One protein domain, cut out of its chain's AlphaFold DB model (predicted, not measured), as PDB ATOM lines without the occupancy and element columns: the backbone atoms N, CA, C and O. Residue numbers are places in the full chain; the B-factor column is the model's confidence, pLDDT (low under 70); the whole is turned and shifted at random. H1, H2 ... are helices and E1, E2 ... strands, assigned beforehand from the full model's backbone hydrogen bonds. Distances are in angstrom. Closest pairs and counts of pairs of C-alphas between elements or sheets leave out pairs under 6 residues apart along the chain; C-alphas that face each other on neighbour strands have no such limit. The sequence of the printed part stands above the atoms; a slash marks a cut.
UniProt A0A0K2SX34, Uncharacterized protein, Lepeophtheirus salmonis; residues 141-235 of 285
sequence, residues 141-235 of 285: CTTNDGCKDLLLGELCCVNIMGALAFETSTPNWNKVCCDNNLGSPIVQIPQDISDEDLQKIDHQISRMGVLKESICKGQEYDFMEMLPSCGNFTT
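This is residues 141 to 235 of the 285 residues of an uncharacterized protein of Lepeophtheirus salmonis (UniProt A0A0K2SX34). A small two-stranded ribbon, E1 and E2, with the short helix H1 packed on it, makes one end of the domain, and the helices H3, H4 and H5 gather loosely at the other end, with H2 between the two parts and touching H3. A loop of residues 165 to 174 folds back from H2 to E2, and a long stretch with no named element, residues 179 to 194, leads from E2 to H3. The printed part has 95 residues, with five named helices and two named strands in the order H1, E1, H2, E2, H3, H4, H5; the sheet's order is E1 - E2, antiparallel. The class is mostly helix, though under half of the residues are in named elements. The whole is compact, with a radius of gyration of the C-alphas of 13.2 A and spans of 37 by 33 by 27 A.

E1 is residues 155 to 158, 9.5 A long, and E2 is residues 175 to 178, 9.2 A long. H1, residues 144 to 149, measures 8.8 A and begins at C-alpha 144 at (63.076, -9.753, -5.398). H2 is residues 160 to 164, 8.2 A. The longest helix, H3, residues 195 to 207, measures 18.7 A and begins at C-alpha 195 at (39.947, 10.353, 3.860). H4 is residues 211 to 218, 10.5 A, and H5, residues 221 to 225, measures 6.3 A and ends at C-alpha 225 at (42.744, 0.303, 12.173).

E1 and E2 are antiparallel neighbours, with 134 degrees between their directions; N 157 and O 176 are within hydrogen-bond range at 2.8 A, and so are N 178 and O 155 at 2.9 A. The closest C-alphas of H1 and E1, those of Asn 144 and Leu 155, are 4.5 A apart, and those of H1 and E2, Cys 147 and Cys 177, 5.5 A. H2 and H3 touch, the closest C-alphas being those of Ala 163 and Ile 201 at 6.7 A. H3 and H4 only just touch, with 3 pairs of C-alphas within 8 A, and only at the corner by their link; H3 does this with residues 205 to 206 alone. Their closest C-alphas, those of Ile 205 and Lys 212, are 5.8 A apart, and they run opposite ways at a steep tilt of 50 degrees. H4 and H5 are close but not clearly touching, with C-alphas of Cys 216 and Met 224 closest at 6.0 A. H1 is apart from H2, H3, H4 and H5, and H3 is apart from H5. In H1, H4 and H5 every O i to N i+4 pair is within hydrogen-bond range; in H3 8 of 9 are, and in H2 0 of 1, beside 2 of 2 O i to N i+3 pairs.

The two C-alphas farthest apart, those of Asp 149 and Pro 228, are 37.5 A apart. The printed part has no cut. The link from E2 to H3, 16 residues, is long. The mean pLDDT of the printed part is 88.0, and residue 163, residues 165 to 172 and residue 235 are under 70.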
ATOM      1  N   CYS A 141      58.663  -3.899 -10.834       95.62
ATOM      2  CA  CYS A 141      59.520  -5.048 -10.565       95.62
ATOM      3  C   CYS A 141      58.784  -6.373 -10.802       95.62
ATOM      4  O   CYS A 141      57.556  -6.477 -10.701       95.62
ATOM      5  N   THR A 142      59.550  -7.426 -11.086       95.00
ATOM      6  CA  THR A 142      59.028  -8.791 -11.276       95.00
ATOM      7  C   THR A 142      59.523  -9.769 -10.214       95.00
ATOM      8  O   THR A 142      58.776 -10.671  -9.827       95.00
ATOM      9  N   THR A 143      60.749  -9.588  -9.716       96.19
ATOM     10  CA  THR A 143      61.420 -10.493  -8.771       96.19
ATOM     11  C   THR A 143      62.142  -9.715  -7.673       96.19
ATOM     12  O   THR A 143      62.549  -8.574  -7.879       96.19
ATOM     13  N   ASN A 144      62.310 -10.340  -6.503       96.31
ATOM     14  CA  ASN A 144      63.076  -9.753  -5.398       96.31
ATOM     15  C   ASN A 144      64.559  -9.601  -5.765       96.31
ATOM     16  O   ASN A 144      65.168  -8.599  -5.410       96.31
ATOM     17  N   ASP A 145      65.119 -10.570  -6.494       96.75
ATOM     18  CA  ASP A 145      66.527 -10.543  -6.901       96.75
ATOM     19  C   ASP A 145      66.811  -9.353  -7.821       96.75
ATOM     20  O   ASP A 145      67.784  -8.647  -7.597       96.75
ATOM     21  N   GLY A 146      65.897  -9.015  -8.739       95.44
ATOM     22  CA  GLY A 146      66.030  -7.802  -9.553       95.44
ATOM     23  C   GLY A 146      66.103  -6.514  -8.721       95.44
ATOM     24  O   GLY A 146      66.899  -5.632  -9.029       95.44
ATOM     25  N   CYS A 147      65.331  -6.407  -7.634       96.75
ATOM     26  CA  CYS A 147      65.413  -5.248  -6.739       96.75
ATOM     27  C   CYS A 147      66.748  -5.179  -5.985       96.75
ATOM     28  O   CYS A 147      67.298  -4.087  -5.823       96.75
ATOM     29  N   LYS A 148      67.282  -6.336  -5.571       96.06
ATOM     30  CA  LYS A 148      68.569  -6.439  -4.872       96.06
ATOM     31  C   LYS A 148      69.745  -6.146  -5.792       96.06
ATOM     32  O   LYS A 148      70.620  -5.380  -5.412       96.06
ATOM     33  N   ASP A 149      69.737  -6.711  -6.995       95.06
ATOM     34  CA  ASP A 149      70.789  -6.520  -7.995       95.06
ATOM     35  C   ASP A 149      70.906  -5.044  -8.397       95.06
ATOM     36  O   ASP A 149      72.006  -4.520  -8.566       95.06
ATOM     37  N   LEU A 150      69.770  -4.344  -8.482       95.12
ATOM     38  CA  LEU A 150      69.728  -2.907  -8.763       95.12
ATOM     39  C   LEU A 150      69.981  -2.028  -7.529       95.12
ATOM     40  O   LEU A 150      70.119  -0.812  -7.681       95.12
ATOM     41  N   LEU A 151      70.050  -2.625  -6.334       96.12
ATOM     42  CA  LEU A 151      70.128  -1.944  -5.039       96.12
ATOM     43  C   LEU A 151      68.971  -0.950  -4.818       96.12
ATOM     44  O   LEU A 151      69.153   0.093  -4.206       96.12
ATOM     45  N   LEU A 152      67.771  -1.253  -5.319       96.00
ATOM     46  CA  LEU A 152      66.569  -0.416  -5.143       96.00
ATOM     47  C   LEU A 152      65.692  -0.877  -3.969       96.00
ATOM     48  O   LEU A 152      64.788  -0.157  -3.536       96.00
ATOM     49  N   GLY A 153      65.951  -2.086  -3.473       95.31
ATOM     50  CA  GLY A 153      65.419  -2.602  -2.222       95.31
ATOM     51  C   GLY A 153      65.529  -4.120  -2.112       95.31
ATOM     52  O   GLY A 153      65.974  -4.799  -3.035       95.31
ATOM     53  N   GLU A 154      65.110  -4.678  -0.980       95.44
ATOM     54  CA  GLU A 154      65.228  -6.123  -0.733       95.44
ATOM     55  C   GLU A 154      64.126  -6.968  -1.388       95.44
ATOM     56  O   GLU A 154      64.317  -8.166  -1.634       95.44
ATOM     57  N   LEU A 155      62.957  -6.375  -1.628       96.06
ATOM     58  CA  LEU A 155      61.753  -7.084  -2.052       96.06
ATOM     59  C   LEU A 155      61.055  -6.369  -3.209       96.06
ATOM     60  O   LEU A 155      61.077  -5.147  -3.325       96.06
ATOM     61  N   CYS A 156      60.368  -7.157  -4.033       96.00
ATOM     62  CA  CYS A 156      59.451  -6.673  -5.049       96.00
ATOM     63  C   CYS A 156      58.029  -6.628  -4.474       96.00
ATOM     64  O   CYS A 156      57.316  -7.637  -4.411       96.00
ATOM     65  N   CYS A 157      57.644  -5.447  -4.003       94.75
ATOM     66  CA  CYS A 157      56.491  -5.222  -3.145       94.75
ATOM     67  C   CYS A 157      55.281  -4.728  -3.928       94.75
ATOM     68  O   CYS A 157      55.408  -3.965  -4.879       94.75
ATOM     69  N   VAL A 158      54.082  -5.110  -3.503       92.19
ATOM     70  CA  VAL A 158      52.836  -4.589  -4.073       92.19
ATOM     71  C   VAL A 158      52.646  -3.134  -3.644       92.19
ATOM     72  O   VAL A 158      52.565  -2.850  -2.446       92.19
ATOM     73  N   ASN A 159      52.546  -2.220  -4.612       91.44
ATOM     74  CA  ASN A 159      52.222  -0.825  -4.357       91.44
ATOM     75  C   ASN A 159      50.702  -0.631  -4.329       91.44
ATOM     76  O   ASN A 159      50.041  -0.578  -5.368       91.44
ATOM     77  N   ILE A 160      50.148  -0.507  -3.122       87.44
ATOM     78  CA  ILE A 160      48.707  -0.320  -2.926       87.44
ATOM     79  C   ILE A 160      48.262   1.065  -3.419       87.44
ATOM     80  O   ILE A 160      47.140   1.219  -3.895       87.44
ATOM     81  N   MET A 161      49.157   2.055  -3.415       85.12
ATOM     82  CA  MET A 161      48.847   3.402  -3.903       85.12
ATOM     83  C   MET A 161      48.564   3.446  -5.403       85.12
ATOM     84  O   MET A 161      47.842   4.330  -5.861       85.12
ATOM     85  N   GLY A 162      49.049   2.456  -6.163       78.69
ATOM     86  CA  GLY A 162      48.703   2.289  -7.576       78.69
ATOM     87  C   GLY A 162      47.196   2.142  -7.812       78.69
ATOM     88  O   GLY A 162      46.708   2.504  -8.881       78.69
ATOM     89  N   ALA A 163      46.437   1.714  -6.797       69.38
ATOM     90  CA  ALA A 163      44.984   1.678  -6.873       69.38
ATOM     91  C   ALA A 163      44.353   3.051  -7.110       69.38
ATOM     92  O   ALA A 163      43.296   3.093  -7.720       69.38
ATOM     93  N   LEU A 164      44.968   4.158  -6.678       76.62
ATOM     94  CA  LEU A 164      44.389   5.493  -6.860       76.62
ATOM     95  C   LEU A 164      44.373   5.955  -8.325       76.62
ATOM     96  O   LEU A 164      43.550   6.791  -8.698       76.62
ATOM     97  N   ALA A 165      45.237   5.392  -9.172       68.75
ATOM     98  CA  ALA A 165      45.308   5.689 -10.601       68.75
ATOM     99  C   ALA A 165      44.269   4.866 -11.392       68.75
ATOM    100  O   ALA A 165      44.613   4.016 -12.217       68.75
ATOM    101  N   PHE A 166      42.983   5.102 -11.111       59.72
ATOM    102  CA  PHE A 166      41.811   4.399 -11.660       59.72
ATOM    103  C   PHE A 166      41.556   4.646 -13.162       59.72
ATOM    104  O   PHE A 166      40.438   4.958 -13.568       59.72
ATOM    105  N   GLU A 167      42.561   4.493 -14.020       57.25
ATOM    106  CA  GLU A 167      42.357   4.594 -15.471       57.25
ATOM    107  C   GLU A 167      41.637   3.365 -16.047       57.25
ATOM    108  O   GLU A 167      41.056   3.431 -17.130       57.25
ATOM    109  N   THR A 168      41.623   2.236 -15.326       59.31
ATOM    110  CA  THR A 168      41.014   0.988 -15.804       59.31
ATOM    111  C   THR A 168      40.174   0.287 -14.733       59.31
ATOM    112  O   THR A 168      40.337   0.497 -13.532       59.31
ATOM    113  N   SER A 169      39.245  -0.571 -15.171       59.09
ATOM    114  CA  SER A 169      38.407  -1.409 -14.298       59.09
ATOM    115  C   SER A 169      39.176  -2.553 -13.624       59.09
ATOM    116  O   SER A 169      38.628  -3.243 -12.758       59.09
ATOM    117  N   THR A 170      40.434  -2.755 -14.015       58.03
ATOM    118  CA  THR A 170      41.364  -3.716 -13.433       58.03
ATOM    119  C   THR A 170      42.249  -3.029 -12.397       58.03
ATOM    120  O   THR A 170      42.828  -1.988 -12.696       58.03
ATOM    121  N   PRO A 171      42.393  -3.592 -11.188       60.06
ATOM    122  CA  PRO A 171      43.299  -3.032 -10.197       60.06
ATOM    123  C   PRO A 171      44.757  -3.042 -10.692       60.06
ATOM    124  O   PRO A 171      45.353  -4.108 -10.859       60.06
ATOM    125  N   ASN A 172      45.331  -1.858 -10.909       67.75
ATOM    126  CA  ASN A 172      46.741  -1.675 -11.257       67.75
ATOM    127  C   ASN A 172      47.605  -1.735  -9.989       67.75
ATOM    128  O   ASN A 172      48.123  -0.734  -9.498       67.75
ATOM    129  N   TRP A 173      47.743  -2.940  -9.435       77.69
ATOM    130  CA  TRP A 173      48.650  -3.226  -8.323       77.69
ATOM    131  C   TRP A 173      50.079  -3.393  -8.834       77.69
ATOM    132  O   TRP A 173      50.641  -4.493  -8.808       77.69
ATOM    133  N   ASN A 174      50.650  -2.308  -9.353       88.56
ATOM    134  CA  ASN A 174      52.030  -2.324  -9.812       88.56
ATOM    135  C   ASN A 174      52.933  -2.754  -8.655       88.56
ATOM    136  O   ASN A 174      52.755  -2.332  -7.510       88.56
ATOM    137  N   LYS A 175      53.877  -3.644  -8.945       93.12
ATOM    138  CA  LYS A 175      54.893  -4.022  -7.971       93.12
ATOM    139  C   LYS A 175      56.086  -3.104  -8.141       93.12
ATOM    140  O   LYS A 175      56.472  -2.860  -9.274       93.12
ATOM    141  N   VAL A 176      56.663  -2.635  -7.049       95.50
ATOM    142  CA  VAL A 176      57.832  -1.747  -7.039       95.50
ATOM    143  C   VAL A 176      58.843  -2.248  -6.016       95.50
ATOM    144  O   VAL A 176      58.493  -3.022  -5.118       95.50
ATOM    145  N   CYS A 177      60.100  -1.837  -6.141       96.00
ATOM    146  CA  CYS A 177      61.121  -2.253  -5.188       96.00
ATOM    147  C   CYS A 177      60.918  -1.562  -3.835       96.00
ATOM    148  O   CYS A 177      60.644  -0.364  -3.766       96.00
ATOM    149  N   CYS A 178      61.014  -2.318  -2.742       94.56
ATOM    150  CA  CYS A 178      60.867  -1.769  -1.402       94.56
ATOM    151  C   CYS A 178      61.748  -2.473  -0.368       94.56
ATOM    152  O   CYS A 178      62.119  -3.639  -0.517       94.56
ATOM    153  N   ASP A 179      62.039  -1.740   0.702       92.38
ATOM    154  CA  ASP A 179      62.701  -2.241   1.900       92.38
ATOM    155  C   ASP A 179      61.600  -2.462   2.931       92.38
ATOM    156  O   ASP A 179      61.025  -1.497   3.438       92.38
ATOM    157  N   ASN A 180      61.211  -3.714   3.184       81.88
ATOM    158  CA  ASN A 180      60.133  -3.981   4.134       81.88
ATOM    159  C   ASN A 180      60.679  -4.538   5.449       81.88
ATOM    160  O   ASN A 180      60.952  -5.730   5.582       81.88
ATOM    161  N   ASN A 181      60.735  -3.664   6.453       78.31
ATOM    162  CA  ASN A 181      61.139  -4.007   7.818       78.31
ATOM    163  C   ASN A 181      60.134  -4.924   8.544       78.31
ATOM    164  O   ASN A 181      60.485  -5.573   9.525       78.31
ATOM    165  N   LEU A 182      58.884  -4.983   8.077       79.44
ATOM    166  CA  LEU A 182      57.802  -5.798   8.644       79.44
ATOM    167  C   LEU A 182      57.719  -7.199   8.013       79.44
ATOM    168  O   LEU A 182      56.847  -7.986   8.375       79.44
ATOM    169  N   GLY A 183      58.604  -7.523   7.062       79.81
ATOM    170  CA  GLY A 183      58.682  -8.850   6.446       79.81
ATOM    171  C   GLY A 183      57.514  -9.199   5.517       79.81
ATOM    172  O   GLY A 183      57.313 -10.373   5.204       79.81
ATOM    173  N   SER A 184      56.738  -8.209   5.068       86.12
ATOM    174  CA  SER A 184      55.650  -8.401   4.103       86.12
ATOM    175  C   SER A 184      56.004  -7.801   2.731       86.12
ATOM    176  O   SER A 184      56.732  -6.821   2.654       86.12
ATOM    177  N   PRO A 185      55.539  -8.352   1.597       92.06
ATOM    178  CA  PRO A 185      55.885  -7.831   0.270       92.06
ATOM    179  C   PRO A 185      54.953  -6.682  -0.146       92.06
ATOM    180  O   PRO A 185      54.306  -6.745  -1.193       92.06
ATOM    181  N   ILE A 186      54.816  -5.654   0.694       91.50
ATOM    182  CA  ILE A 186      53.864  -4.550   0.504       91.50
ATOM    183  C   ILE A 186      54.549  -3.209   0.773       91.50
ATOM    184  O   ILE A 186      55.326  -3.087   1.715       91.50
ATOM    185  N   VAL A 187      54.265  -2.208  -0.058       92.19
ATOM    186  CA  VAL A 187      54.751  -0.838   0.150       92.19
ATOM    187  C   VAL A 187      53.960  -0.185   1.286       92.19
ATOM    188  O   VAL A 187      52.730  -0.282   1.318       92.19
ATOM    189  N   GLN A 188      54.661   0.472   2.213       89.56
ATOM    190  CA  GLN A 188      54.020   1.235   3.285       89.56
ATOM    191  C   GLN A 188      53.287   2.441   2.708       89.56
ATOM    192  O   GLN A 188      53.822   3.160   1.860       89.56
ATOM    193  N   ILE A 189      52.058   2.648   3.165       87.12
ATOM    194  CA  ILE A 189      51.245   3.785   2.748       87.12
ATOM    195  C   ILE A 189      51.635   5.000   3.605       87.12
ATOM    196  O   ILE A 189      51.767   4.856   4.823       87.12
ATOM    197  N   PRO A 190      51.840   6.189   3.009       89.06
ATOM    198  CA  PRO A 190      52.069   7.409   3.776       89.06
ATOM    199  C   PRO A 190      50.920   7.674   4.759       89.06
ATOM    200  O   PRO A 190      49.750   7.511   4.411       89.06
ATOM    201  N   GLN A 191      51.243   8.088   5.987       86.44
ATOM    202  CA  GLN A 191      50.232   8.336   7.025       86.44
ATOM    203  C   GLN A 191      49.366   9.580   6.741       86.44
ATOM    204  O   GLN A 191      48.291   9.728   7.313       86.44
ATOM    205  N   ASP A 192      49.809  10.471   5.855       89.56
ATOM    206  CA  ASP A 192      49.171  11.740   5.493       89.56
ATOM    207  C   ASP A 192      48.233  11.627   4.277       89.56
ATOM    208  O   ASP A 192      48.177  12.507   3.417       89.56
ATOM    209  N   ILE A 193      47.470  10.536   4.203       91.00
ATOM    210  CA  ILE A 193      46.508  10.302   3.124       91.00
ATOM    211  C   ILE A 193      45.158  10.983   3.391       91.00
ATOM    212  O   ILE A 193      44.704  11.089   4.530       91.00
ATOM    213  N   SER A 194      44.487  11.440   2.330       94.56
ATOM    214  CA  SER A 194      43.137  12.000   2.435       94.56
ATOM    215  C   SER A 194      42.103  10.919   2.788       94.56
ATOM    216  O   SER A 194      42.210   9.781   2.328       94.56
ATOM    217  N   ASP A 195      41.051  11.277   3.538       94.31
ATOM    218  CA  ASP A 195      39.947  10.353   3.860       94.31
ATOM    219  C   ASP A 195      39.296   9.760   2.596       94.31
ATOM    220  O   ASP A 195      38.842   8.613   2.590       94.31
ATOM    221  N   GLU A 196      39.253  10.533   1.506       92.50
ATOM    222  CA  GLU A 196      38.714  10.086   0.222       92.50
ATOM    223  C   GLU A 196      39.577   8.972  -0.390       92.50
ATOM    224  O   GLU A 196      39.059   7.951  -0.849       92.50
ATOM    225  N   ASP A 197      40.896   9.143  -0.380       91.88
ATOM    226  CA  ASP A 197      41.822   8.150  -0.918       91.88
ATOM    227  C   ASP A 197      41.918   6.918  -0.018       91.88
ATOM    228  O   ASP A 197      41.977   5.793  -0.517       91.88
ATOM    229  N   LEU A 198      41.808   7.103   1.298       92.75
ATOM    230  CA  LEU A 198      41.702   6.010   2.256       92.75
ATOM    231  C   LEU A 198      40.460   5.142   1.985       92.75
ATOM    232  O   LEU A 198      40.562   3.917   1.944       92.75
ATOM    233  N   GLN A 199      39.299   5.753   1.711       92.94
ATOM    234  CA  GLN A 199      38.083   5.018   1.333       92.94
ATOM    235  C   GLN A 199      38.247   4.256   0.013       92.94
ATOM    236  O   GLN A 199      37.776   3.122  -0.111       92.94
ATOM    237  N   LYS A 200      38.930   4.847  -0.979       90.94
ATOM    238  CA  LYS A 200      39.236   4.172  -2.252       90.94
ATOM    239  C   LYS A 200      40.125   2.951  -2.023       90.94
ATOM    240  O   LYS A 200      39.849   1.892  -2.591       90.94
ATOM    241  N   ILE A 201      41.151   3.080  -1.183       90.69
ATOM    242  CA  ILE A 201      42.045   1.979  -0.815       90.69
ATOM    243  C   ILE A 201      41.273   0.883  -0.075       90.69
ATOM    244  O   ILE A 201      41.334  -0.275  -0.496       90.69
ATOM    245  N   ASP A 202      40.490   1.226   0.953       93.00
ATOM    246  CA  ASP A 202      39.694   0.254   1.713       93.00
ATOM    247  C   ASP A 202      38.724  -0.513   0.808       93.00
ATOM    248  O   ASP A 202      38.687  -1.746   0.816       93.00
ATOM    249  N   HIS A 203      38.002   0.205  -0.056       90.94
ATOM    250  CA  HIS A 203      37.078  -0.400  -1.006       90.94
ATOM    251  C   HIS A 203      37.790  -1.380  -1.949       90.94
ATOM    252  O   HIS A 203      37.253  -2.451  -2.244       90.94
ATOM    253  N   GLN A 204      39.005  -1.069  -2.406       88.62
ATOM    254  CA  GLN A 204      39.776  -1.991  -3.240       88.62
ATOM    255  C   GLN A 204      40.241  -3.221  -2.463       88.62
ATOM    256  O   GLN A 204      40.027  -4.340  -2.930       88.62
ATOM    257  N   ILE A 205      40.774  -3.040  -1.254       90.56
ATOM    258  CA  ILE A 205      41.172  -4.141  -0.365       90.56
ATOM    259  C   ILE A 205      39.975  -5.055  -0.060       90.56
ATOM    260  O   ILE A 205      40.121  -6.278  -0.042       90.56
ATOM    261  N   SER A 206      38.770  -4.497   0.107       92.44
ATOM    262  CA  SER A 206      37.537  -5.255   0.365       92.44
ATOM    263  C   SER A 206      37.202  -6.268  -0.736       92.44
ATOM    264  O   SER A 206      36.649  -7.335  -0.458       92.44
ATOM    265  N   ARG A 207      37.569  -5.946  -1.983       90.00
ATOM    266  CA  ARG A 207      37.323  -6.766  -3.176       90.00
ATOM    267  C   ARG A 207      38.424  -7.794  -3.411       90.00
ATOM    268  O   ARG A 207      38.273  -8.662  -4.272       90.00
ATOM    269  N   MET A 208      39.527  -7.705  -2.672       84.00
ATOM    270  CA  MET A 208      40.611  -8.669  -2.759       84.00
ATOM    271  C   MET A 208      40.236  -9.908  -1.952       84.00
ATOM    272  O   MET A 208      39.842  -9.830  -0.794       84.00
ATOM    273  N   GLY A 209      40.342 -11.070  -2.593       86.31
ATOM    274  CA  GLY A 209      40.155 -12.352  -1.923       86.31
ATOM    275  C   GLY A 209      41.370 -12.681  -1.057       86.31
ATOM    276  O   GLY A 209      41.600 -12.096  -0.005       86.31
ATOM    277  N   VAL A 210      42.191 -13.610  -1.539       87.56
ATOM    278  CA  VAL A 210      43.300 -14.202  -0.771       87.56
ATOM    279  C   VAL A 210      44.378 -13.182  -0.364       87.56
ATOM    280  O   VAL A 210      45.023 -13.337   0.665       87.56
ATOM    281  N   LEU A 211      44.557 -12.110  -1.142       88.00
ATOM    282  CA  LEU A 211      45.586 -11.093  -0.885       88.00
ATOM    283  C   LEU A 211      45.233 -10.126   0.251       88.00
ATOM    284  O   LEU A 211      46.127  -9.477   0.789       88.00
ATOM    285  N   LYS A 212      43.955 -10.041   0.636       91.56
ATOM    286  CA  LYS A 212      43.472  -9.097   1.649       91.56
ATOM    287  C   LYS A 212      44.177  -9.273   2.990       91.56
ATOM    288  O   LYS A 212      44.613  -8.295   3.584       91.56
ATOM    289  N   GLU A 213      44.331 -10.514   3.442       91.81
ATOM    290  CA  GLU A 213      45.005 -10.817   4.706       91.81
ATOM    291  C   GLU A 213      46.472 -10.380   4.689       91.81
ATOM    292  O   GLU A 213      46.935  -9.759   5.642       91.81
ATOM    293  N   SER A 214      47.192 -10.673   3.601       90.62
ATOM    294  CA  SER A 214      48.594 -10.263   3.462       90.62
ATOM    295  C   SER A 214      48.720  -8.743   3.467       90.62
ATOM    296  O   SER A 214      49.583  -8.223   4.162       90.62
ATOM    297  N   ILE A 215      47.828  -8.047   2.753       91.19
ATOM    298  CA  ILE A 215      47.778  -6.582   2.702       91.19
ATOM    299  C   ILE A 215      47.559  -5.986   4.087       91.19
ATOM    300  O   ILE A 215      48.386  -5.201   4.537       91.19
ATOM    301  N   CYS A 216      46.503  -6.405   4.781       92.50
ATOM    302  CA  CYS A 216      46.179  -5.872   6.099       92.50
ATOM    303  C   CYS A 216      47.291  -6.147   7.122       92.50
ATOM    304  O   CYS A 216      47.668  -5.252   7.864       92.50
ATOM    305  N   LYS A 217      47.864  -7.360   7.123       91.06
ATOM    306  CA  LYS A 217      48.963  -7.726   8.035       91.06
ATOM    307  C   LYS A 217      50.302  -7.074   7.688       91.06
ATOM    308  O   LYS A 217      51.202  -7.089   8.519       91.06
ATOM    309  N   GLY A 218      50.457  -6.576   6.463       89.44
ATOM    310  CA  GLY A 218      51.691  -5.946   6.004       89.44
ATOM    311  C   GLY A 218      51.788  -4.447   6.277       89.44
ATOM    312  O   GLY A 218      52.861  -3.874   6.088       89.44
ATOM    313  N   GLN A 219      50.691  -3.821   6.706       90.50
ATOM    314  CA  GLN A 219      50.652  -2.410   7.086       90.50
ATOM    315  C   GLN A 219      50.974  -2.219   8.569       90.50
ATOM    316  O   GLN A 219      50.849  -3.140   9.381       90.50
ATOM    317  N   GLU A 220      51.357  -0.995   8.926       90.12
ATOM    318  CA  GLU A 220      51.420  -0.572  10.322       90.12
ATOM    319  C   GLU A 220      50.044  -0.676  10.998       90.12
ATOM    320  O   GLU A 220      48.998  -0.505  10.367       90.12
ATOM    321  N   TYR A 221      50.049  -0.957  12.304       90.00
ATOM    322  CA  TYR A 221      48.828  -1.189  13.078       90.00
ATOM    323  C   TYR A 221      47.859  -0.002  13.017       90.00
ATOM    324  O   TYR A 221      46.677  -0.197  12.738       90.00
ATOM    325  N   ASP A 222      48.375   1.215  13.201       90.81
ATOM    326  CA  ASP A 222      47.572   2.439  13.194       90.81
ATOM    327  C   ASP A 222      46.850   2.616  11.851       90.81
ATOM    328  O   ASP A 222      45.665   2.934  11.815       90.81
ATOM    329  N   PHE A 223      47.524   2.326  10.733       90.88
ATOM    330  CA  PHE A 223      46.918   2.375   9.403       90.88
ATOM    331  C   PHE A 223      45.904   1.245   9.181       90.88
ATOM    332  O   PHE A 223      44.839   1.454   8.602       90.88
ATOM    333  N   MET A 224      46.199   0.042   9.675       91.69
ATOM    334  CA  MET A 224      45.281  -1.094   9.598       91.69
ATOM    335  C   MET A 224      43.954  -0.819  10.328       91.69
ATOM    336  O   MET A 224      42.907  -1.244   9.840       91.69
ATOM    337  N   GLU A 225      43.967  -0.102  11.459       92.94
ATOM    338  CA  GLU A 225      42.744   0.303  12.173       92.94
ATOM    339  C   GLU A 225      41.891   1.307  11.388       92.94
ATOM    340  O   GLU A 225      40.663   1.298  11.510       92.94
ATOM    341  N   MET A 226      42.516   2.135  10.549       93.75
ATOM    342  CA  MET A 226      41.812   3.102   9.702       93.75
ATOM    343  C   MET A 226      41.055   2.448   8.535       93.75
ATOM    344  O   MET A 226      40.232   3.105   7.898       93.75
ATOM    345  N   LEU A 227      41.298   1.163   8.255       94.25
ATOM    346  CA  LEU A 227      40.687   0.410   7.160       94.25
ATOM    347  C   LEU A 227      39.620  -0.571   7.685       94.25
ATOM    348  O   LEU A 227      39.966  -1.662   8.155       94.25
ATOM    349  N   PRO A 228      38.311  -0.268   7.564       96.12
ATOM    350  CA  PRO A 228      37.240  -1.167   7.999       96.12
ATOM    351  C   PRO A 228      37.341  -2.575   7.409       96.12
ATOM    352  O   PRO A 228      37.053  -3.568   8.083       96.12
ATOM    353  N   SER A 229      37.801  -2.693   6.162       95.19
ATOM    354  CA  SER A 229      37.997  -3.980   5.507       95.19
ATOM    355  C   SER A 229      39.046  -4.832   6.216       95.19
ATOM    356  O   SER A 229      38.934  -6.061   6.192       95.19
ATOM    357  N   CYS A 230      40.021  -4.218   6.880       95.31
ATOM    358  CA  CYS A 230      41.061  -4.899   7.638       95.31
ATOM    359  C   CYS A 230      40.686  -5.212   9.094       95.31
ATOM    360  O   CYS A 230      41.460  -5.886   9.771       95.31
ATOM    361  N   GLY A 231      39.491  -4.833   9.564       94.06
ATOM    362  CA  GLY A 231      39.085  -4.983  10.969       94.06
ATOM    363  C   GLY A 231      39.145  -6.414  11.530       94.06
ATOM    364  O   GLY A 231      39.317  -6.602  12.729       94.06
ATOM    365  N   ASN A 232      39.083  -7.446  10.684       92.62
ATOM    366  CA  ASN A 232      39.237  -8.840  11.128       92.62
ATOM    367  C   ASN A 232      40.694  -9.234  11.436       92.62
ATOM    368  O   ASN A 232      40.928 -10.314  11.976       92.62
ATOM    369  N   PHE A 233      41.669  -8.397  11.074       90.50
ATOM    370  CA  PHE A 233      43.101  -8.664  11.230       90.50
ATOM    371  C   PHE A 233      43.757  -7.806  12.319       90.50
ATOM    372  O   PHE A 233      44.904  -8.063  12.679       90.50
ATOM    373  N   THR A 234      43.026  -6.854  12.905       83.06
ATOM    374  CA  THR A 234      43.526  -5.949  13.956       83.06
ATOM    375  C   THR A 234      43.730  -6.632  15.313       83.06
ATOM    376  O   THR A 234      44.343  -6.080  16.215       83.06
ATOM    377  N   THR A 235      43.270  -7.868  15.498       67.75
ATOM    378  CA  THR A 235      43.031  -8.434  16.836       67.75
ATOM    379  C   THR A 235      44.220  -9.119  17.526       67.75
ATOM    380  O   THR A 235      44.024  -9.670  18.606       67.75
TER     381      THR A 235